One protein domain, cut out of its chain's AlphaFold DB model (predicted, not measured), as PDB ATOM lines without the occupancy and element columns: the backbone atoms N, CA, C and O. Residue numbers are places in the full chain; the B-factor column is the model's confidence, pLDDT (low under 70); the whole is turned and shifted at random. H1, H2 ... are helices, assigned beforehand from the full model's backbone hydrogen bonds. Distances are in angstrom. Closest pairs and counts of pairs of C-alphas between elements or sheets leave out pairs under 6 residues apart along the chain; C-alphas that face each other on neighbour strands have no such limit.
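AT A GLANCE: This is residues 2 to 177 of the 655 residues of an uncharacterized protein of Roseburia sp. AM16-25 (UniProt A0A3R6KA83). In a loose rod, long helix H5 runs lengthwise; H1 meets its last part as a V, H3 stands across its first part, and H2 and H4 sit at H3's ends. The printed part has 176 residues, under half in named elements: helices H1 to H5 in order, no named strand, all helix. The radius of gyration of the C-alphas is 19.7 A, the spans 69 by 30 by 27 A.

IN THESE COORDINATES: H1, residues 13 to 27, begins at C-alpha 13 (0.300, -140.084, 24.222). H2 is residues 61 to 64, H3 66 to 87, H4 90 to 96. H5, residues 140 to 168, 41.9 A long, ends at C-alpha 168 (-6.627, -158.273, 23.491).

HOW THE PARTS SIT: H3 touches H5, about perpendicular at 73 degrees; closest C-alphas 79 and 149, 6.6 A. H1 touches H5 with residues 20 to 24 alone; closest C-alphas 24 and 168, 7.0 A. H2 and H4 touch H3 only at the corner. Every O i to N i+4 pair is within hydrogen-bond range in H1, H4 and H5, 16 of 18 in H3.

THE WHOLE: The printed part has no cut. Links H1 to H2 and H4 to H5 are long. Residues 2 to 4 and 121 have pLDDT under 70.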
ATOM      1  N   VAL A   2      -2.176-136.934   2.159       37.03
ATOM      2  CA  VAL A   2      -2.130-136.622   3.597       37.03
ATOM      3  C   VAL A   2      -0.686-136.904   4.027       37.03
ATOM      4  O   VAL A   2      -0.224-138.007   3.743       37.03
ATOM      5  N   PRO A   3       0.053-135.941   4.604       52.12
ATOM      6  CA  PRO A   3       1.435-136.174   5.016       52.12
ATOM      7  C   PRO A   3       1.483-137.317   6.034       52.12
ATOM      8  O   PRO A   3       0.631-137.398   6.926       52.12
ATOM      9  N   CYS A   4       2.425-138.239   5.845       57.34
ATOM     10  CA  CYS A   4       2.555-139.413   6.686       57.34
ATOM     11  C   CYS A   4       3.242-138.997   7.986       57.34
ATOM     12  O   CYS A   4       4.442-138.785   8.033       57.34
ATOM     13  N   ILE A   5       2.480-138.885   9.071       74.50
ATOM     14  CA  ILE A   5       2.992-138.441  10.371       74.50
ATOM     15  C   ILE A   5       3.838-139.571  11.001       74.50
ATOM     16  O   ILE A   5       3.361-140.247  11.905       74.50
ATOM     17  N   LYS A   6       5.056-139.822  10.501       83.94
ATOM     18  CA  LYS A   6       6.022-140.791  11.057       83.94
ATOM     19  C   LYS A   6       6.687-140.233  12.319       83.94
ATOM     20  O   LYS A   6       6.665-139.023  12.550       83.94
ATOM     21  N   CYS A   7       7.296-141.100  13.128       88.31
ATOM     22  CA  CYS A   7       8.009-140.813  14.378       88.31
ATOM     23  C   CYS A   7       7.109-140.276  15.513       88.31
ATOM     24  O   CYS A   7       7.046-140.853  16.603       88.31
ATOM     25  N   PHE A   8       6.333-139.214  15.284       90.69
ATOM     26  CA  PHE A   8       5.485-138.577  16.301       90.69
ATOM     27  C   PHE A   8       4.449-139.498  16.978       90.69
ATOM     28  O   PHE A   8       4.248-139.342  18.193       90.69
ATOM     29  N   PRO A   9       3.807-140.469  16.287       90.81
ATOM     30  CA  PRO A   9       2.863-141.398  16.911       90.81
ATOM     31  C   PRO A   9       3.478-142.295  17.990       90.81
ATOM     32  O   PRO A   9       2.732-142.890  18.766       90.81
ATOM     33  N   MET A  10       4.809-142.363  18.082       92.50
ATOM     34  CA  MET A  10       5.538-143.141  19.088       92.50
ATOM     35  C   MET A  10       5.814-142.343  20.376       92.50
ATOM     36  O   MET A  10       6.082-142.916  21.438       92.50
ATOM     37  N   PHE A  11       5.719-141.010  20.304       93.25
ATOM     38  CA  PHE A  11       5.978-140.096  21.421       93.25
ATOM     39  C   PHE A  11       4.702-139.509  22.020       93.25
ATOM     40  O   PHE A  11       4.582-139.412  23.245       93.25
ATOM     41  N   ASN A  12       3.756-139.100  21.173       94.62
ATOM     42  CA  ASN A  12       2.566-138.391  21.621       94.62
ATOM     43  C   ASN A  12       1.532-139.355  22.221       94.62
ATOM     44  O   ASN A  12       0.990-140.216  21.530       94.62
ATOM     45  N   GLN A  13       1.192-139.168  23.500       95.19
ATOM     46  CA  GLN A  13       0.300-140.084  24.222       95.19
ATOM     47  C   GLN A  13      -1.074-140.237  23.556       95.19
ATOM     48  O   GLN A  13      -1.606-141.342  23.489       95.19
ATOM     49  N   ARG A  14      -1.643-139.150  23.018       95.44
ATOM     50  CA  ARG A  14      -2.953-139.204  22.363       95.44
ATOM     51  C   ARG A  14      -2.902-140.036  21.082       95.44
ATOM     52  O   ARG A  14      -3.845-140.784  20.828       95.44
ATOM     53  N   LEU A  15      -1.831-139.926  20.296       94.69
ATOM     54  CA  LEU A  15      -1.640-140.743  19.092       94.69
ATOM     55  C   LEU A  15      -1.422-142.223  19.440       94.69
ATOM     56  O   LEU A  15      -1.980-143.086  18.767       94.69
ATOM     57  N   ILE A  16      -0.687-142.527  20.515       95.62
ATOM     58  CA  ILE A  16      -0.533-143.902  21.026       95.62
ATOM     59  C   ILE A  16      -1.897-144.483  21.425       95.62
ATOM     60  O   ILE A  16      -2.239-145.603  21.045       95.62
ATOM     61  N   ASP A  17      -2.711-143.721  22.157       97.38
ATOM     62  CA  ASP A  17      -4.035-144.176  22.590       97.38
ATOM     63  C   ASP A  17      -4.984-144.404  21.403       97.38
ATOM     64  O   ASP A  17      -5.773-145.346  21.417       97.38
ATOM     65  N   LEU A  18      -4.895-143.574  20.356       96.69
ATOM     66  CA  LEU A  18      -5.677-143.747  19.128       96.69
ATOM     67  C   LEU A  18      -5.262-144.992  18.337       96.69
ATOM     68  O   LEU A  18      -6.138-145.698  17.842       96.69
ATOM     69  N   GLN A  19      -3.962-145.294  18.261       96.06
ATOM     70  CA  GLN A  19      -3.465-146.539  17.663       96.06
ATOM     71  C   GLN A  19      -4.008-147.761  18.416       96.06
ATOM     72  O   GLN A  19      -4.573-148.666  17.805       96.06
ATOM     73  N   ARG A  20      -3.957-147.743  19.755       97.75
ATOM     74  CA  ARG A  20      -4.546-148.795  20.603       97.75
ATOM     75  C   ARG A  20      -6.050-148.959  20.368       97.75
ATOM     76  O   ARG A  20      -6.533-150.078  20.209       97.75
ATOM     77  N   ASP A  21      -6.791-147.855  20.306       98.12
ATOM     78  CA  ASP A  21      -8.240-147.886  20.088       98.12
ATOM     79  C   ASP A  21      -8.601-148.407  18.682       98.12
ATOM     80  O   ASP A  21      -9.559-149.173  18.536       98.12
ATOM     81  N   TYR A  22      -7.806-148.063  17.659       97.25
ATOM     82  CA  TYR A  22      -7.911-148.635  16.314       97.25
ATOM     83  C   TYR A  22      -7.636-150.141  16.320       97.25
ATOM     84  O   TYR A  22      -8.492-150.906  15.878       97.25
ATOM     85  N   ALA A  23      -6.509-150.582  16.886       97.88
ATOM     86  CA  ALA A  23      -6.144-151.996  16.937       97.88
ATOM     87  C   ALA A  23      -7.208-152.838  17.644       97.88
ATOM     88  O   ALA A  23      -7.576-153.905  17.157       97.88
ATOM     89  N   LYS A  24      -7.781-152.340  18.746       98.50
ATOM     90  CA  LYS A  24      -8.901-153.009  19.417       98.50
ATOM     91  C   LYS A  24     -10.114-153.149  18.506       98.50
ATOM     92  O   LYS A  24     -10.683-154.236  18.433       98.50
ATOM     93  N   LYS A  25     -10.526-152.072  17.834       98.44
ATOM     94  CA  LYS A  25     -11.682-152.090  16.924       98.44
ATOM     95  C   LYS A  25     -11.454-153.030  15.745       98.44
ATOM     96  O   LYS A  25     -12.370-153.765  15.399       98.44
ATOM     97  N   PHE A  26     -10.254-153.014  15.173       97.50
ATOM     98  CA  PHE A  26      -9.889-153.838  14.030       97.50
ATOM     99  C   PHE A  26      -9.777-155.313  14.421       97.50
ATOM    100  O   PHE A  26     -10.536-156.137  13.934       97.50
ATOM    101  N   LEU A  27      -8.918-155.657  15.380       98.06
ATOM    102  CA  LEU A  27      -8.631-157.050  15.732       98.06
ATOM    103  C   LEU A  27      -9.794-157.763  16.435       98.06
ATOM    104  O   LEU A  27      -9.891-158.989  16.372       98.06
ATOM    105  N   CYS A  28     -10.684-157.020  17.103       98.06
ATOM    106  CA  CYS A  28     -11.907-157.576  17.692       98.06
ATOM    107  C   CYS A  28     -13.110-157.537  16.734       98.06
ATOM    108  O   CYS A  28     -14.199-157.956  17.131       98.06
ATOM    109  N   HIS A  29     -12.950-157.023  15.509       97.56
ATOM    110  CA  HIS A  29     -14.000-157.070  14.498       97.56
ATOM    111  C   HIS A  29     -14.263-158.519  14.097       97.56
ATOM    112  O   HIS A  29     -13.329-159.244  13.762       97.56
ATOM    113  N   VAL A  30     -15.533-158.925  14.131       97.88
ATOM    114  CA  VAL A  30     -15.960-160.255  13.694       97.88
ATOM    115  C   VAL A  30     -16.160-160.235  12.190       97.88
ATOM    116  O   VAL A  30     -17.055-159.553  11.693       97.88
ATOM    117  N   ASN A  31     -15.337-161.005  11.488       95.94
ATOM    118  CA  ASN A  31     -15.459-161.229  10.062       95.94
ATOM    119  C   ASN A  31     -16.827-161.879   9.762       95.94
ATOM    120  O   ASN A  31     -17.108-162.965  10.281       95.94
ATOM    121  N   PRO A  32     -17.688-161.263   8.932       96.00
ATOM    122  CA  PRO A  32     -19.020-161.798   8.654       96.00
ATOM    123  C   PRO A  32     -18.998-163.119   7.867       96.00
ATOM    124  O   PRO A  32     -20.004-163.825   7.869       96.00
ATOM    125  N   TYR A  33     -17.883-163.462   7.215       94.81
ATOM    126  CA  TYR A  33     -17.749-164.680   6.411       94.81
ATOM    127  C   TYR A  33     -17.252-165.884   7.217       94.81
ATOM    128  O   TYR A  33     -17.707-167.001   6.984       94.81
ATOM    129  N   THR A  34     -16.343-165.675   8.173       95.19
ATOM    130  CA  THR A  34     -15.771-166.762   8.993       95.19
ATOM    131  C   THR A  34     -16.431-166.873  10.370       95.19
ATOM    132  O   THR A  34     -16.366-167.925  11.002       95.19
ATOM    133  N   GLY A  35     -17.083-165.805  10.845       96.81
ATOM    134  CA  GLY A  35     -17.676-165.731  12.182       96.81
ATOM    135  C   GLY A  35     -16.655-165.562  13.314       96.81
ATOM    136  O   GLY A  35     -17.050-165.544  14.482       96.81
ATOM    137  N   PHE A  36     -15.366-165.414  12.998       97.75
ATOM    138  CA  PHE A  36     -14.300-165.183  13.971       97.75
ATOM    139  C   PHE A  36     -13.935-163.702  14.058       97.75
ATOM    140  O   PHE A  36     -14.011-162.965  13.077       97.75
ATOM    141  N   ALA A  37     -13.518-163.255  15.244       98.06
ATOM    142  CA  ALA A  37     -12.789-161.995  15.345       98.06
ATOM    143  C   ALA A  37     -11.438-162.136  14.631       98.06
ATOM    144  O   ALA A  37     -10.851-163.207  14.730       98.06
ATOM    145  N   TYR A  38     -10.900-161.097  13.984       97.19
ATOM    146  CA  TYR A  38      -9.618-161.219  13.262       97.19
ATOM    147  C   TYR A  38      -8.469-161.764  14.124       97.19
ATOM    148  O   TYR A  38      -7.676-162.567  13.653       97.19
ATOM    149  N   LYS A  39      -8.416-161.423  15.418       97.19
ATOM    150  CA  LYS A  39      -7.434-161.997  16.362       97.19
ATOM    151  C   LYS A  39      -7.550-163.518  16.584       97.19
ATOM    152  O   LYS A  39      -6.638-164.121  17.142       97.19
ATOM    153  N   ASP A  40      -8.696-164.100  16.236       97.25
ATOM    154  CA  ASP A  40      -9.043-165.519  16.359       97.25
ATOM    155  C   ASP A  40      -9.215-166.206  14.989       97.25
ATOM    156  O   ASP A  40      -9.442-167.415  14.952       97.25
ATOM    157  N   ASP A  41      -9.147-165.456  13.885       96.75
ATOM    158  CA  ASP A  41      -9.393-165.952  12.531       96.75
ATOM    159  C   ASP A  41      -8.124-166.641  11.991       96.75
ATOM    160  O   ASP A  41      -7.072-166.001  11.935       96.75
ATOM    161  N   PRO A  42      -8.183-167.924  11.580       94.12
ATOM    162  CA  PRO A  42      -7.020-168.638  11.051       94.12
ATOM    163  C   PRO A  42      -6.484-168.062   9.730       94.12
ATOM    164  O   PRO A  42      -5.396-168.452   9.313       94.12
ATOM    165  N   ALA A  43      -7.218-167.159   9.069       93.44
ATOM    166  CA  ALA A  43      -6.725-166.438   7.897       93.44
ATOM    167  C   ALA A  43      -5.654-165.383   8.237       93.44
ATOM    168  O   ALA A  43      -4.906-164.968   7.353       93.44
ATOM    169  N   VAL A  44      -5.564-164.933   9.494       94.94
ATOM    170  CA  VAL A  44      -4.528-163.986   9.931       94.94
ATOM    171  C   VAL A  44      -3.275-164.770  10.316       94.94
ATOM    172  O   VAL A  44      -3.313-165.575  11.241       94.94
ATOM    173  N   ALA A  45      -2.160-164.525   9.622       94.25
ATOM    174  CA  ALA A  45      -0.891-165.220   9.866       94.25
ATOM    175  C   ALA A  45       0.052-164.462  10.815       94.25
ATOM    176  O   ALA A  45       0.736-165.086  11.621       94.25
ATOM    177  N   VAL A  46       0.076-163.128  10.730       96.00
ATOM    178  CA  VAL A  46       0.933-162.227  11.520       96.00
ATOM    179  C   VAL A  46       0.233-160.884  11.740       96.00
ATOM    180  O   VAL A  46      -0.724-160.553  11.036       96.00
ATOM    181  N   VAL A  47       0.706-160.100  12.712       97.38
ATOM    182  CA  VAL A  47       0.275-158.708  12.933       97.38
ATOM    183  C   VAL A  47       1.496-157.794  12.971       97.38
ATOM    184  O   VAL A  47       2.365-157.963  13.819       97.38
ATOM    185  N   GLN A  48       1.534-156.787  12.106       96.38
ATOM    186  CA  GLN A  48       2.530-155.716  12.147       96.38
ATOM    187  C   GLN A  48       1.961-154.508  12.905       96.38
ATOM    188  O   GLN A  48       0.826-154.094  12.656       96.38
ATOM    189  N   MET A  49       2.713-153.962  13.866       95.75
ATOM    190  CA  MET A  49       2.244-152.848  14.702       95.75
ATOM    191  C   MET A  49       2.160-151.530  13.925       95.75
ATOM    192  O   MET A  49       1.127-150.855  13.986       95.75
ATOM    193  N   ASN A  50       3.226-151.177  13.202       93.06
ATOM    194  CA  ASN A  50       3.349-149.932  12.441       93.06
ATOM    195  C   ASN A  50       4.007-150.207  11.081       93.06
ATOM    196  O   ASN A  50       4.855-151.082  10.984       93.06
ATOM    197  N   ASN A  51       3.648-149.440  10.046       92.62
ATOM    198  CA  ASN A  51       4.318-149.495   8.742       92.62
ATOM    199  C   ASN A  51       5.426-148.444   8.656       92.62
ATOM    200  O   ASN A  51       5.139-147.267   8.885       92.62
ATOM    201  N   GLU A  52       6.638-148.838   8.271       90.56
ATOM    202  CA  GLU A  52       7.813-147.994   8.012       90.56
ATOM    203  C   GLU A  52       8.018-146.850   9.024       90.56
ATOM    204  O   GLU A  52       8.161-145.680   8.635       90.56
ATOM    205  N   ASP A  53       7.951-147.155  10.320       90.00
ATOM    206  CA  ASP A  53       7.994-146.182  11.410       90.00
ATOM    207  C   ASP A  53       9.070-146.510  12.451       90.00
ATOM    208  O   ASP A  53       9.317-147.665  12.790       90.00
ATOM    209  N   SER A  54       9.714-145.467  12.970       90.06
ATOM    210  CA  SER A  54      10.761-145.586  13.982       90.06
ATOM    211  C   SER A  54      10.948-144.264  14.718       90.06
ATOM    212  O   SER A  54      10.840-143.179  14.136       90.06
ATOM    213  N   ALA A  55      11.294-144.343  16.003       90.50
ATOM    214  CA  ALA A  55      11.541-143.173  16.844       90.50
ATOM    215  C   ALA A  55      12.784-142.363  16.419       90.50
ATOM    216  O   ALA A  55      12.953-141.230  16.871       90.50
ATOM    217  N   ILE A  56      13.646-142.932  15.567       87.56
ATOM    218  CA  ILE A  56      14.842-142.272  15.009       87.56
ATOM    219  C   ILE A  56      14.682-141.832  13.544       87.56
ATOM    220  O   ILE A  56      15.629-141.296  12.964       87.56
ATOM    221  N   LYS A  57      13.493-142.015  12.948       83.25
ATOM    222  CA  LYS A  57      13.189-141.580  11.577       83.25
ATOM    223  C   LYS A  57      13.132-140.050  11.470       83.25
ATOM    224  O   LYS A  57      12.913-139.335  12.451       83.25
ATOM    225  N   GLY A  58      13.364-139.550  10.260       76.00
ATOM    226  CA  GLY A  58      13.374-138.131   9.923       76.00
ATOM    227  C   GLY A  58      12.047-137.423  10.183       76.00
ATOM    228  O   GLY A  58      10.972-138.012  10.129       76.00
ATOM    229  N   ILE A  59      12.151-136.122  10.450       76.44
ATOM    230  CA  ILE A  59      11.037-135.223  10.795       76.44
ATOM    231  C   ILE A  59      10.919-134.054   9.804       76.44
ATOM    232  O   ILE A  59      10.253-133.060  10.088       76.44
ATOM    233  N   ASP A  60      11.574-134.153   8.646       77.50
ATOM    234  CA  ASP A  60      11.689-133.054   7.675       77.50
ATOM    235  C   ASP A  60      10.349-132.669   7.035       77.50
ATOM    236  O   ASP A  60      10.187-131.545   6.563       77.50
ATOM    237  N   GLU A  61       9.336-133.539   7.101       77.56
ATOM    238  CA  GLU A  61       7.964-133.206   6.691       77.56
ATOM    239  C   GLU A  61       7.405-131.972   7.421       77.56
ATOM    240  O   GLU A  61       6.543-131.271   6.886       77.56
ATOM    241  N   VAL A  62       7.910-131.663   8.624       82.31
ATOM    242  CA  VAL A  62       7.538-130.459   9.386       82.31
ATOM    243  C   VAL A  62       7.849-129.182   8.606       82.31
ATOM    244  O   VAL A  62       7.085-128.219   8.689       82.31
ATOM    245  N   ASP A  63       8.926-129.170   7.816       82.31
ATOM    246  CA  ASP A  63       9.343-127.987   7.056       82.31
ATOM    247  C   ASP A  63       8.341-127.659   5.937       82.31
ATOM    248  O   ASP A  63       8.158-126.498   5.568       82.31
ATOM    249  N   GLN A  64       7.643-128.681   5.432       81.44
ATOM    250  CA  GLN A  64       6.598-128.554   4.415       81.44
ATOM    251  C   GLN A  64       5.192-128.450   5.030       81.44
ATOM    252  O   GLN A  64       4.262-127.978   4.372       81.44
ATOM    253  N   ASN A  65       5.024-128.855   6.294       85.12
ATOM    254  CA  ASN A  65       3.759-128.810   7.018       85.12
ATOM    255  C   ASN A  65       3.918-128.258   8.452       85.12
ATOM    256  O   ASN A  65       4.046-129.027   9.413       85.12
ATOM    257  N   PRO A  66       3.780-126.931   8.642       86.88
ATOM    258  CA  PRO A  66       3.904-126.286   9.952       86.88
ATOM    259  C   PRO A  66       2.913-126.774  11.020       86.88
ATOM    260  O   PRO A  66       3.131-126.538  12.207       86.88
ATOM    261  N   GLN A  67       1.830-127.468  10.645       88.81
ATOM    262  CA  GLN A  67       0.895-128.059  11.614       88.81
ATOM    263  C   GLN A  67       1.533-129.189  12.435       88.81
ATOM    264  O   GLN A  67       1.015-129.542  13.495       88.81
ATOM    265  N   LEU A  68       2.655-129.743  11.965       89.19
ATOM    266  CA  LEU A  68       3.410-130.780  12.661       89.19
ATOM    267  C   LEU A  68       4.368-130.214  13.725       89.19
ATOM    268  O   LEU A  68       4.865-130.970  14.562       89.19
ATOM    269  N   LEU A  69       4.588-128.893  13.748       90.56
ATOM    270  CA  LEU A  69       5.538-128.240  14.653       90.56
ATOM    271  C   LEU A  69       5.313-128.575  16.143       90.56
ATOM    272  O   LEU A  69       6.293-128.913  16.809       90.56
ATOM    273  N   PRO A  70       4.075-128.593  16.684       92.56
ATOM    274  CA  PRO A  70       3.857-128.944  18.090       92.56
ATOM    275  C   PRO A  70       4.303-130.368  18.455       92.56
ATOM    276  O   PRO A  70       4.716-130.615  19.590       92.56
ATOM    277  N   TYR A  71       4.239-131.311  17.508       92.19
ATOM    278  CA  TYR A  71       4.705-132.683  17.725       92.19
ATOM    279  C   TYR A  71       6.233-132.747  17.725       92.19
ATOM    280  O   TYR A  71       6.818-133.368  18.610       92.19
ATOM    281  N   MET A  72       6.888-132.027  16.809       91.25
ATOM    282  CA  MET A  72       8.346-131.881  16.814       91.25
ATOM    283  C   MET A  72       8.849-131.246  18.118       91.25
ATOM    284  O   MET A  72       9.806-131.734  18.719       91.25
ATOM    285  N   GLU A  73       8.184-130.190  18.598       92.81
ATOM    286  CA  GLU A  73       8.502-129.539  19.875       92.81
ATOM    287  C   GLU A  73       8.334-130.481  21.078       92.81
ATOM    288  O   GLU A  73       9.044-130.348  22.080       92.81
ATOM    289  N   GLU A  74       7.410-131.444  21.005       94.69
ATOM    290  CA  GLU A  74       7.277-132.493  22.015       94.69
ATOM    291  C   GLU A  74       8.471-133.451  22.020       94.69
ATOM    292  O   GLU A  74       8.994-133.728  23.103       94.69
ATOM    293  N   VAL A  75       8.927-133.919  20.854       93.88
ATOM    294  CA  VAL A  75      10.120-134.781  20.764       93.88
ATOM    295  C   VAL A  75      11.351-134.029  21.276       93.88
ATOM    296  O   VAL A  75      12.052-134.531  22.153       93.88
ATOM    297  N   GLN A  76      11.531-132.777  20.843       95.00
ATOM    298  CA  GLN A  76      12.597-131.872  21.292       95.00
ATOM    299  C   GLN A  76      12.613-131.750  22.823       95.00
ATOM    300  O   GLN A  76      13.649-131.956  23.461       95.00
ATOM    301  N   ARG A  77      11.447-131.503  23.430       97.00
ATOM    302  CA  ARG A  77      11.287-131.414  24.886       97.00
ATOM    303  C   ARG A  77      11.628-132.714  25.598       97.00
ATOM    304  O   ARG A  77      12.313-132.680  26.618       97.00
ATOM    305  N   ARG A  78      11.187-133.856  25.075       96.88
ATOM    306  CA  ARG A  78      11.502-135.173  25.648       96.88
ATOM    307  C   ARG A  78      12.996-135.486  25.562       96.88
ATOM    308  O   ARG A  78      13.546-135.962  26.550       96.88
ATOM    309  N   PHE A  79      13.654-135.143  24.456       97.25
ATOM    310  CA  PHE A  79      15.103-135.285  24.313       97.25
ATOM    311  C   PHE A  79      15.869-134.390  25.302       97.25
ATOM    312  O   PHE A  79      16.755-134.858  26.010       97.25
ATOM    313  N   ASN A  80      15.481-133.121  25.447       98.50
ATOM    314  CA  ASN A  80      16.120-132.216  26.410       98.50
ATOM    315  C   ASN A  80      15.902-132.680  27.864       98.50
ATOM    316  O   ASN A  80      16.823-132.604  28.678       98.50
ATOM    317  N   TYR A  81      14.731-133.241  28.190       98.19
ATOM    318  CA  TYR A  81      14.509-133.896  29.484       98.19
ATOM    319  C   TYR A  81      15.365-135.147  29.672       98.19
ATOM    320  O   TYR A  81      15.886-135.350  30.765       98.19
ATOM    321  N   PHE A  82      15.543-135.966  28.635       98.44
ATOM    322  CA  PHE A  82      16.457-137.106  28.677       98.44
ATOM    323  C   PHE A  82      17.890-136.656  29.009       98.44
ATOM    324  O   PHE A  82      18.509-137.210  29.916       98.44
ATOM    325  N   LEU A  83      18.374-135.576  28.385       98.69
ATOM    326  CA  LEU A  83      19.687-135.000  28.699       98.69
ATOM    327  C   LEU A  83      19.775-134.483  30.145       98.69
ATOM    328  O   LEU A  83      20.799-134.682  30.797       98.69
ATOM    329  N   LEU A  84      18.715-133.862  30.680       98.56
ATOM    330  CA  LEU A  84      18.660-133.481  32.100       98.56
ATOM    331  C   LEU A  84      18.666-134.702  33.021       98.56
ATOM    332  O   LEU A  84      19.322-134.678  34.053       98.56
ATOM    333  N   MET A  85      17.981-135.785  32.662       98.19
ATOM    334  CA  MET A  85      18.008-137.015  33.455       98.19
ATOM    335  C   MET A  85      19.393-137.671  33.447       98.19
ATOM    336  O   MET A  85      19.836-138.164  34.482       98.19
ATOM    337  N   LYS A  86      20.088-137.651  32.302       98.19
ATOM    338  CA  LYS A  86      21.415-138.257  32.129       98.19
ATOM    339  C   LYS A  86      22.535-137.425  32.759       98.19
ATOM    340  O   LYS A  86      23.433-137.973  33.395       98.19
ATOM    341  N   TYR A  87      22.479-136.101  32.609       98.44
ATOM    342  CA  TYR A  87      23.570-135.200  32.989       98.44
ATOM    343  C   TYR A  87      23.224-134.204  34.091       98.44
ATOM    344  O   TYR A  87      24.115-133.483  34.522       98.44
ATOM    345  N   ASP A  88      21.990-134.152  34.590       98.00
ATOM    346  CA  ASP A  88      21.492-133.222  35.618       98.00
ATOM    347  C   ASP A  88      21.405-131.746  35.167       98.00
ATOM    348  O   ASP A  88      20.359-131.119  35.317       98.00
ATOM    349  N   ASN A  89      22.445-131.168  34.554       97.94
ATOM    350  CA  ASN A  89      22.430-129.767  34.110       97.94
ATOM    351  C   ASN A  89      23.348-129.476  32.908       97.94
ATOM    352  O   ASN A  89      24.181-130.297  32.517       97.94
ATOM    353  N   ARG A  90      23.222-128.259  32.350       98.25
ATOM    354  CA  ARG A  90      24.000-127.780  31.195       98.25
ATOM    355  C   ARG A  90      25.513-127.915  31.385       98.25
ATOM    356  O   ARG A  90      26.201-128.286  30.444       98.25
ATOM    357  N   GLU A  91      26.048-127.621  32.569       98.31
ATOM    358  CA  GLU A  91      27.499-127.671  32.799       98.31
ATOM    359  C   GLU A  91      28.039-129.099  32.724       98.31
ATOM    360  O   GLU A  91      29.096-129.344  32.143       98.31
ATOM    361  N   LYS A  92      27.317-130.056  33.315       98.50
ATOM    362  CA  LYS A  92      27.659-131.482  33.253       98.50
ATOM    363  C   LYS A  92      27.501-132.035  31.837       98.50
ATOM    364  O   LYS A  92      28.383-132.771  31.404       98.50
ATOM    365  N   LEU A  93      26.450-131.635  31.114       98.50
ATOM    366  CA  LEU A  93      26.272-131.964  29.696       98.50
ATOM    367  C   LEU A  93      27.432-131.419  28.854       98.50
ATOM    368  O   LEU A  93      28.058-132.175  28.123       98.50
ATOM    369  N   ALA A  94      27.785-130.139  29.011       98.06
ATOM    370  CA  ALA A  94      28.903-129.521  28.299       98.06
ATOM    371  C   ALA A  94      30.221-130.261  28.570       98.06
ATOM    372  O   ALA A  94      30.952-130.584  27.637       98.06
ATOM    373  N   ARG A  95      30.502-130.605  29.838       97.62
ATOM    374  CA  ARG A  95      31.676-131.420  30.190       97.62
ATOM    375  C   ARG A  95      31.646-132.790  29.522       97.62
ATOM    376  O   ARG A  95      32.684-133.259  29.076       97.62
ATOM    377  N   ALA A  96      30.478-133.426  29.453       97.19
ATOM    378  CA  ALA A  96      30.342-134.720  28.806       97.19
ATOM    379  C   ALA A  96      30.537-134.635  27.281       97.19
ATOM    380  O   ALA A  96      31.152-135.517  26.688       97.19
ATOM    381  N   TRP A  97      30.054-133.566  26.657       97.31
ATOM    382  CA  TRP A  97      30.161-133.312  25.218       97.31
ATOM    383  C   TRP A  97      31.449-132.577  24.823       97.31
ATOM    384  O   TRP A  97      31.545-132.045  23.716       97.31
ATOM    385  N   THR A  98      32.447-132.529  25.709       96.81
ATOM    386  CA  THR A  98      33.762-131.958  25.411       96.81
ATOM    387  C   THR A  98      34.777-133.064  25.153       96.81
ATOM    388  O   THR A  98      35.028-133.882  26.037       96.81
ATOM    389  N   SER A  99      35.401-133.037  23.974       95.25
ATOM    390  CA  SER A  99      36.563-133.857  23.616       95.25
ATOM    391  C   SER A  99      37.674-132.944  23.117       95.25
ATOM    392  O   SER A  99      37.407-131.987  22.394       95.25
ATOM    393  N   ASP A 100      38.915-133.204  23.533       92.50
ATOM    394  CA  ASP A 100      40.104-132.435  23.130       92.50
ATOM    395  C   ASP A 100      39.956-130.905  23.289       92.50
ATOM    396  O   ASP A 100      40.464-130.111  22.500       92.50
ATOM    397  N   GLY A 101      39.228-130.478  24.328       94.19
ATOM    398  CA  GLY A 101      38.966-129.064  24.621       94.19
ATOM    399  C   GLY A 101      37.888-128.405  23.753       94.19
ATOM    400  O   GLY A 101      37.573-127.237  23.977       94.19
ATOM    401  N   VAL A 102      37.286-129.133  22.812       96.12
ATOM    402  CA  VAL A 102      36.185-128.663  21.963       96.12
ATOM    403  C   VAL A 102      34.863-129.164  22.537       96.12
ATOM    404  O   VAL A 102      34.665-130.364  22.701       96.12
ATOM    405  N   CYS A 103      33.943-128.251  22.850       96.62
ATOM    406  CA  CYS A 103      32.610-128.580  23.357       96.62
ATOM    407  C   CYS A 103      31.596-128.607  22.209       96.62
ATOM    408  O   CYS A 103      31.422-127.605  21.520       96.62
ATOM    409  N   ALA A 104      30.892-129.727  22.039       96.19
ATOM    410  CA  ALA A 104      29.876-129.874  20.997       96.19
ATOM    411  C   ALA A 104      28.503-129.266  21.359       96.19
ATOM    412  O   ALA A 104      27.630-129.122  20.497       96.19
ATOM    413  N   LEU A 105      28.292-128.931  22.638       96.81
ATOM    414  CA  LEU A 105      27.118-128.185  23.091       96.81
ATOM    415  C   LEU A 105      27.323-126.697  22.789       96.81
ATOM    416  O   LEU A 105      28.282-126.100  23.291       96.81
ATOM    417  N   ARG A 106      26.429-126.094  22.001       95.31
ATOM    418  CA  ARG A 106      26.552-124.689  21.592       95.31
ATOM    419  C   ARG A 106      26.259-123.737  22.755       95.31
ATOM    420  O   ARG A 106      25.640-124.094  23.762       95.31
ATOM    421  N   GLU A 107      26.713-122.495  22.631       94.69
ATOM    422  CA  GLU A 107      26.534-121.477  23.676       94.69
ATOM    423  C   GLU A 107      25.056-121.162  23.956       94.69
ATOM    424  O   GLU A 107      24.679-120.963  25.111       94.69
ATOM    425  N   ASP A 108      24.215-121.184  22.921       95.56
ATOM    426  CA  ASP A 108      22.771-120.936  22.977       95.56
ATOM    427  C   ASP A 108      21.937-122.170  23.381       95.56
ATOM    428  O   ASP A 108      20.720-122.083  23.578       95.56
ATOM    429  N   GLU A 109      22.584-123.321  23.566       96.94
ATOM    430  CA  GLU A 109      21.934-124.578  23.917       96.94
ATOM    431  C   GLU A 109      21.931-124.833  25.427       96.94
ATOM    432  O   GLU A 109      22.970-124.832  26.089       96.94
ATOM    433  N   ASP A 110      20.747-125.079  25.979       98.12
ATOM    434  CA  ASP A 110      20.510-125.367  27.387       98.12
ATOM    435  C   ASP A 110      19.322-126.335  27.507       98.12
ATOM    436  O   ASP A 110      18.198-125.983  27.121       98.12
ATOM    437  N   PRO A 111      19.529-127.549  28.051       98.00
ATOM    438  CA  PRO A 111      18.461-128.532  28.139       98.00
ATOM    439  C   PRO A 111      17.336-128.106  29.092       98.00
ATOM    440  O   PRO A 111      16.181-128.464  28.872       98.00
ATOM    441  N   ALA A 112      17.611-127.244  30.082       97.81
ATOM    442  CA  ALA A 112      16.575-126.669  30.946       97.81
ATOM    443  C   ALA A 112      15.695-125.635  30.224       97.81
ATOM    444  O   ALA A 112      14.578-125.358  30.662       97.81
ATOM    445  N   LYS A 113      16.179-125.075  29.108       97.81
ATOM    446  CA  LYS A 113      15.441-124.136  28.249       97.81
ATOM    447  C   LYS A 113      14.894-124.793  26.986       97.81
ATOM    448  O   LYS A 113      14.319-124.098  26.155       97.81
ATOM    449  N   ASN A 114      15.042-126.114  26.853       97.56
ATOM    450  CA  ASN A 114      14.606-126.889  25.696       97.56
ATOM    451  C   ASN A 114      15.280-126.490  24.363       97.56
ATOM    452  O   ASN A 114      14.672-126.610  23.298       97.56
ATOM    453  N   THR A 115      16.521-125.993  24.395       97.06
ATOM    454  CA  THR A 115      17.189-125.483  23.180       97.06
ATOM    455  C   THR A 115      18.242-126.420  22.584       97.06
ATOM    456  O   THR A 115      18.705-126.143  21.482       97.06
ATOM    457  N   VAL A 116      18.598-127.542  23.229       96.81
ATOM    458  CA  VAL A 116      19.583-128.497  22.677       96.81
ATOM    459  C   VAL A 116      18.987-129.235  21.488       96.81
ATOM    460  O   VAL A 116      18.060-130.026  21.659       96.81
ATOM    461  N   LYS A 117      19.487-128.987  20.278       93.56
ATOM    462  CA  LYS A 117      18.900-129.530  19.041       93.56
ATOM    463  C   LYS A 117      18.999-131.057  18.963       93.56
ATOM    464  O   LYS A 117      20.040-131.633  19.277       93.56
ATOM    465  N   MET A 118      17.934-131.684  18.476       91.88
ATOM    466  CA  MET A 118      17.923-133.087  18.054       91.88
ATOM    467  C   MET A 118      18.767-133.311  16.792       91.88
ATOM    468  O   MET A 118      19.087-132.360  16.073       91.88
ATOM    469  N   VAL A 119      19.074-134.574  16.490       90.38
ATOM    470  CA  VAL A 119      19.561-134.957  15.159       90.38
ATOM    471  C   VAL A 119      18.367-135.081  14.225       90.38
ATOM    472  O   VAL A 119      17.382-135.744  14.551       90.38
ATOM    473  N   ARG A 120      18.446-134.446  13.056       81.25
ATOM    474  CA  ARG A 120      17.455-134.668  12.004       81.25
ATOM    475  C   ARG A 120      17.780-135.972  11.281       81.25
ATOM    476  O   ARG A 120      18.882-136.135  10.767       81.25
ATOM    477  N   GLY A 121      16.844-136.918  11.337       69.56
ATOM    478  CA  GLY A 121      16.937-138.188  10.619       69.56
ATOM    479  C   GLY A 121      16.571-138.049   9.143       69.56
ATOM    480  O   GLY A 121      16.176-136.978   8.693       69.56
ATOM    481  N   SER A 122      16.649-139.157   8.410       70.81
ATOM    482  CA  SER A 122      16.143-139.285   7.040       70.81
ATOM    483  C   SER A 122      15.066-140.377   7.001       70.81
ATOM    484  O   SER A 122      14.500-140.739   8.031       70.81
ATOM    485  N   PHE A 123      14.768-140.926   5.825       75.56
ATOM    486  CA  PHE A 123      13.886-142.084   5.692       75.56
ATOM    487  C   PHE A 123      14.416-143.318   6.455       75.56
ATOM    488  O   PHE A 123      13.616-144.131   6.908       75.56
ATOM    489  N   TYR A 124      15.740-143.373   6.663       83.94
ATOM    490  CA  TYR A 124      16.491-144.348   7.460       83.94
ATOM    491  C   TYR A 124      17.275-143.676   8.602       83.94
ATOM    492  O   TYR A 124      17.341-142.440   8.675       83.94
ATOM    493  N   GLN A 125      17.931-144.484   9.450       89.69
ATOM    494  CA  GLN A 125      18.902-143.997  10.432       89.69
ATOM    495  C   GLN A 125      19.940-143.075   9.750       89.69
ATOM    496  O   GLN A 125      20.574-143.470   8.766       89.69
ATOM    497  N   PRO A 126      20.133-141.834  10.240       88.75
ATOM    498  CA  PRO A 126      21.130-140.929   9.676       88.75
ATOM    499  C   PRO A 126      22.541-141.483   9.894       88.75
ATOM    500  O   PRO A 126      22.816-142.085  10.931       88.75
ATOM    501  N   THR A 127      23.457-141.250   8.956       90.31
ATOM    502  CA  THR A 127      24.868-141.594   9.158       90.31
ATOM    503  C   THR A 127      25.562-140.604  10.078       90.31
ATOM    504  O   THR A 127      25.206-139.429  10.173       90.31
ATOM    505  N   ASN A 128      26.581-141.100  10.765       93.06
ATOM    506  CA  ASN A 128      27.501-140.327  11.575       93.06
ATOM    507  C   ASN A 128      28.820-141.085  11.633       93.06
ATOM    508  O   ASN A 128      28.819-142.287  11.892       93.06
ATOM    509  N   ASN A 129      29.941-140.398  11.424       91.62
ATOM    510  CA  ASN A 129      31.229-141.006  11.692       91.62
ATOM    511  C   ASN A 129      31.757-140.510  13.037       91.62
ATOM    512  O   ASN A 129      31.933-139.310  13.254       91.62
ATOM    513  N   ALA A 130      32.118-141.439  13.921       88.94
ATOM    514  CA  ALA A 130      32.676-141.104  15.230       88.94
ATOM    515  C   ALA A 130      33.971-140.259  15.162       88.94
ATOM    516  O   ALA A 130      34.348-139.622  16.149       88.94
ATOM    517  N   TRP A 131      34.648-140.217  14.008       88.38
ATOM    518  CA  TRP A 131      35.864-139.436  13.734       88.38
ATOM    519  C   TRP A 131      35.626-138.110  12.986       88.38
ATOM    520  O   TRP A 131      36.607-137.444  12.655       88.38
ATOM    521  N   ASP A 132      34.376-137.711  12.735       88.62
ATOM    522  CA  ASP A 132      34.057-136.423  12.096       88.62
ATOM    523  C   ASP A 132      34.390-135.217  12.996       88.62
ATOM    524  O   ASP A 132      34.838-135.359  14.138       88.62
ATOM    525  N   ASP A 133      34.198-133.998  12.490       91.12
ATOM    526  CA  ASP A 133      34.401-132.784  13.281       91.12
ATOM    527  C   ASP A 133      33.543-132.801  14.559       91.12
ATOM    528  O   ASP A 133      32.316-132.925  14.523       91.12
ATOM    529  N   TRP A 134      34.203-132.642  15.708       94.56
ATOM    530  CA  TRP A 134      33.553-132.620  17.014       94.56
ATOM    531  C   TRP A 134      32.603-131.427  17.176       94.56
ATOM    532  O   TRP A 134      31.615-131.517  17.906       94.56
ATOM    533  N   ALA A 135      32.884-130.318  16.483       89.12
ATOM    534  CA  ALA A 135      32.067-129.107  16.478       89.12
ATOM    535  C   ALA A 135      31.056-129.052  15.316       89.12
ATOM    536  O   ALA A 135      30.390-128.028  15.141       89.12
ATOM    537  N   GLY A 136      30.933-130.129  14.532       90.38
ATOM    538  CA  GLY A 136      30.009-130.202  13.404       90.38
ATOM    539  C   GLY A 136      28.540-130.031  13.809       90.38
ATOM    540  O   GLY A 136      28.165-130.131  14.981       90.38
ATOM    541  N   ASP A 137      27.676-129.795  12.815       83.56
ATOM    542  CA  ASP A 137      26.241-129.590  13.054       83.56
ATOM    543  C   ASP A 137      25.586-130.775  13.779       83.56
ATOM    544  O   ASP A 137      24.764-130.576  14.678       83.56
ATOM    545  N   VAL A 138      26.023-131.989  13.441       88.88
ATOM    546  CA  VAL A 138      25.699-133.233  14.139       88.88
ATOM    547  C   VAL A 138      27.001-133.844  14.653       88.88
ATOM    548  O   VAL A 138      27.657-134.621  13.965       88.88
ATOM    549  N   SER A 139      27.401-133.459  15.865       94.56
ATOM    550  CA  SER A 139      28.588-134.020  16.515       94.56
ATOM    551  C   SER A 139      28.383-135.488  16.921       94.56
ATOM    552  O   SER A 139      27.244-135.885  17.194       94.56
ATOM    553  N   PRO A 140      29.463-136.285  17.064       95.38
ATOM    554  CA  PRO A 140      29.356-137.665  17.544       95.38
ATOM    555  C   PRO A 140      28.649-137.787  18.903       95.38
ATOM    556  O   PRO A 140      27.764-138.619  19.058       95.38
ATOM    557  N   ALA A 141      28.949-136.903  19.864       96.12
ATOM    558  CA  ALA A 141      28.295-136.915  21.179       96.12
ATOM    559  C   ALA A 141      26.784-136.626  21.112       96.12
ATOM    560  O   ALA A 141      25.997-137.284  21.791       96.12
ATOM    561  N   ARG A 142      26.367-135.659  20.280       96.00
ATOM    562  CA  ARG A 142      24.943-135.351  20.078       96.00
ATOM    563  C   ARG A 142      24.222-136.517  19.420       96.00
ATOM    564  O   ARG A 142      23.105-136.837  19.817       96.00
ATOM    565  N   TYR A 143      24.851-137.116  18.413       95.94
ATOM    566  CA  TYR A 143      24.309-138.270  17.713       95.94
ATOM    567  C   TYR A 143      24.126-139.458  18.655       95.94
ATOM    568  O   TYR A 143      23.021-139.988  18.726       95.94
ATOM    569  N   ALA A 144      25.157-139.806  19.426       96.69
ATOM    570  CA  ALA A 144      25.127-140.904  20.386       96.69
ATOM    571  C   ALA A 144      23.965-140.775  21.381       96.69
ATOM    572  O   ALA A 144      23.135-141.677  21.491       96.69
ATOM    573  N   ASP A 145      23.838-139.616  22.033       97.31
ATOM    574  CA  ASP A 145      22.754-139.380  22.992       97.31
ATOM    575  C   ASP A 145      21.368-139.374  22.336       97.31
ATOM    576  O   ASP A 145      20.384-139.781  22.958       97.31
ATOM    577  N   TYR A 146      21.259-138.903  21.089       95.88
ATOM    578  CA  TYR A 146      19.991-138.928  20.363       95.88
ATOM    579  C   TYR A 146      19.606-140.345  19.918       95.88
ATOM    580  O   TYR A 146      18.432-140.702  20.018       95.88
ATOM    581  N   MET A 147      20.567-141.178  19.495       96.25
ATOM    582  CA  MET A 147      20.325-142.597  19.210       96.25
ATOM    583  C   MET A 147      19.921-143.354  20.473       96.25
ATOM    584  O   MET A 147      18.951-144.103  20.429       96.25
ATOM    585  N   GLU A 148      20.572-143.112  21.614       96.75
ATOM    586  CA  GLU A 148      20.179-143.724  22.891       96.75
ATOM    587  C   GLU A 148      18.738-143.342  23.282       96.75
ATOM    588  O   GLU A 148      17.917-144.208  23.606       96.75
ATOM    589  N   PHE A 149      18.394-142.052  23.191       96.50
ATOM    590  CA  PHE A 149      17.032-141.563  23.425       96.50
ATOM    591  C   PHE A 149      16.009-142.201  22.473       96.50
ATOM    592  O   PHE A 149      14.923-142.619  22.900       96.50
ATOM    593  N   GLY A 150      16.348-142.273  21.187       94.56
ATOM    594  CA  GLY A 150      15.509-142.851  20.147       94.56
ATOM    595  C   GLY A 150      15.278-144.344  20.356       94.56
ATOM    596  O   GLY A 150      14.130-144.774  20.397       94.56
ATOM    597  N   LEU A 151      16.338-145.115  20.606       95.06
ATOM    598  CA  LEU A 151      16.293-146.544  20.931       95.06
ATOM    599  C   LEU A 151      15.399-146.835  22.132       95.06
ATOM    600  O   LEU A 151      14.519-147.700  22.066       95.06
ATOM    601  N   TRP A 152      15.593-146.089  23.221       95.25
ATOM    602  CA  TRP A 152      14.759-146.216  24.411       95.25
ATOM    603  C   TRP A 152      13.285-145.953  24.082       95.25
ATOM    604  O   TRP A 152      12.406-146.707  24.508       95.25
ATOM    605  N   SER A 153      13.010-144.913  23.293       95.31
ATOM    606  CA  SER A 153      11.650-144.539  22.898       95.31
ATOM    607  C   SER A 153      11.000-145.591  21.996       95.31
ATOM    608  O   SER A 153       9.843-145.948  22.233       95.31
ATOM    609  N   ASN A 154      11.758-146.125  21.033       94.38
ATOM    610  CA  ASN A 154      11.326-147.145  20.077       94.38
ATOM    611  C   ASN A 154      10.910-148.427  20.804       94.38
ATOM    612  O   ASN A 154       9.753-148.851  20.750       94.38
ATOM    613  N   ARG A 155      11.834-148.980  21.597       95.38
ATOM    614  CA  ARG A 155      11.620-150.221  22.352       95.38
ATOM    615  C   ARG A 155      10.521-150.080  23.396       95.38
ATOM    616  O   ARG A 155       9.697-150.977  23.567       95.38
ATOM    617  N   ARG A 156      10.446-148.929  24.080       96.12
ATOM    618  CA  ARG A 156       9.348-148.646  25.018       96.12
ATOM    619  C   ARG A 156       7.996-148.715  24.308       96.12
ATOM    620  O   ARG A 156       7.111-149.412  24.803       96.12
ATOM    621  N   PHE A 157       7.839-148.013  23.185       96.81
ATOM    622  CA  PHE A 157       6.588-148.002  22.430       96.81
ATOM    623  C   PHE A 157       6.207-149.409  21.960       96.81
ATOM    624  O   PHE A 157       5.123-149.881  22.307       96.81
ATOM    625  N   TYR A 158       7.102-150.105  21.251       97.38
ATOM    626  CA  TYR A 158       6.791-151.415  20.681       97.38
ATOM    627  C   TYR A 158       6.512-152.467  21.749       97.38
ATOM    628  O   TYR A 158       5.538-153.209  21.639       97.38
ATOM    629  N   ARG A 159       7.278-152.492  22.846       97.19
ATOM    630  CA  ARG A 159       7.009-153.412  23.957       97.19
ATOM    631  C   ARG A 159       5.663-153.133  24.621       97.19
ATOM    632  O   ARG A 159       4.909-154.063  24.905       97.19
ATOM    633  N   GLU A 160       5.341-151.868  24.888       97.19
ATOM    634  CA  GLU A 160       4.044-151.502  25.465       97.19
ATOM    635  C   GLU A 160       2.881-151.833  24.521       97.19
ATOM    636  O   GLU A 160       1.829-152.287  24.978       97.19
ATOM    637  N   TYR A 161       3.046-151.598  23.219       98.00
ATOM    638  CA  TYR A 161       1.990-151.823  22.242       98.00
ATOM    639  C   TYR A 161       1.779-153.313  21.965       98.00
ATOM    640  O   TYR A 161       0.642-153.779  22.031       98.00
ATOM    641  N   LYS A 162       2.852-154.096  21.832       98.19
ATOM    642  CA  LYS A 162       2.789-155.561  21.765       98.19
ATOM    643  C   LYS A 162       2.080-156.150  22.982       98.19
ATOM    644  O   LYS A 162       1.152-156.938  22.826       98.19
ATOM    645  N   ASN A 163       2.432-155.717  24.197       98.38
ATOM    646  CA  ASN A 163       1.747-156.156  25.421       98.38
ATOM    647  C   ASN A 163       0.249-155.818  25.403       98.38
ATOM    648  O   ASN A 163      -0.574-156.607  25.871       98.38
ATOM    649  N   TYR A 164      -0.120-154.663  24.845       98.56
ATOM    650  CA  TYR A 164      -1.520-154.302  24.649       98.56
ATOM    651  C   TYR A 164      -2.222-155.246  23.660       98.56
ATOM    652  O   TYR A 164      -3.294-155.756  23.989       98.56
ATOM    653  N   LEU A 165      -1.620-155.547  22.507       98.62
ATOM    654  CA  LEU A 165      -2.170-156.498  21.531       98.62
ATOM    655  C   LEU A 165      -2.341-157.905  22.128       98.62
ATOM    656  O   LEU A 165      -3.403-158.514  21.988       98.62
ATOM    657  N   LEU A 166      -1.352-158.383  22.885       98.44
ATOM    658  CA  LEU A 166      -1.446-159.645  23.627       98.44
ATOM    659  C   LEU A 166      -2.595-159.616  24.647       98.44
ATOM    660  O   LEU A 166      -3.335-160.590  24.768       98.44
ATOM    661  N   SER A 167      -2.816-158.484  25.328       98.38
ATOM    662  CA  SER A 167      -3.938-158.330  26.269       98.38
ATOM    663  C   SER A 167      -5.320-158.373  25.597       98.38
ATOM    664  O   SER A 167      -6.306-158.706  26.256       98.38
ATOM    665  N   LEU A 168      -5.407-158.085  24.290       98.25
ATOM    666  CA  LEU A 168      -6.627-158.273  23.491       98.25
ATOM    667  C   LEU A 168      -6.855-159.744  23.101       98.25
ATOM    668  O   LEU A 168      -7.956-160.104  22.678       98.25
ATOM    669  N   GLY A 169      -5.837-160.594  23.256       97.94
ATOM    670  CA  GLY A 169      -5.863-162.010  22.907       97.94
ATOM    671  C   GLY A 169      -5.384-162.320  21.488       97.94
ATOM    672  O   GLY A 169      -5.850-163.306  20.925       97.94
ATOM    673  N   VAL A 170      -4.508-161.493  20.902       98.19
ATOM    674  CA  VAL A 170      -3.793-161.829  19.654       98.19
ATOM    675  C   VAL A 170      -2.918-163.065  19.884       98.19
ATOM    676  O   VAL A 170      -2.222-163.146  20.895       98.19
ATOM    677  N   LYS A 171      -2.983-164.032  18.959       95.75
ATOM    678  CA  LYS A 171      -2.323-165.350  19.078       95.75
ATOM    679  C   LYS A 171      -1.193-165.579  18.074       95.75
ATOM    680  O   LYS A 171      -0.437-166.532  18.228       95.75
ATOM    681  N   VAL A 172      -1.134-164.751  17.039       97.62
ATOM    682  CA  VAL A 172      -0.153-164.839  15.955       97.62
ATOM    683  C   VAL A 172       1.103-164.031  16.291       97.62
ATOM    684  O   VAL A 172       1.021-163.155  17.159       97.62
ATOM    685  N   PRO A 173       2.245-164.284  15.627       97.69
ATOM    686  CA  PRO A 173       3.445-163.471  15.791       97.69
ATOM    687  C   PRO A 173       3.186-161.986  15.506       97.69
ATOM    688  O   PRO A 173       2.482-161.637  14.553       97.69
ATOM    689  N   ILE A 174       3.768-161.119  16.337       98.31
ATOM    690  CA  ILE A 174       3.642-159.664  16.234       98.31
ATOM    691  C   ILE A 174       4.993-159.056  15.848       98.31
ATOM    692  O   ILE A 174       5.942-159.115  16.635       98.31
ATOM    693  N   ALA A 175       5.068-158.424  14.681       97.19
ATOM    694  CA  ALA A 175       6.211-157.612  14.272       97.19
ATOM    695  C   ALA A 175       6.055-156.152  14.704       97.19
ATOM    696  O   ALA A 175       4.955-155.665  14.989       97.19
ATOM    697  N   ALA A 176       7.189-155.461  14.783       96.25
ATOM    698  CA  ALA A 176       7.229-154.041  15.075       96.25
ATOM    699  C   ALA A 176       6.892-153.213  13.829       96.25
ATOM    700  O   ALA A 176       5.734-152.836  13.642       96.25
ATOM    701  N   SER A 177       7.899-152.950  13.007       93.94
ATOM    702  CA  SER A 177       7.796-152.239  11.742       93.94
ATOM    703  C   SER A 177       8.876-152.753  10.794       93.94
ATOM    704  O   SER A 177       9.813-153.430  11.217       93.94
TER     705      SER A 177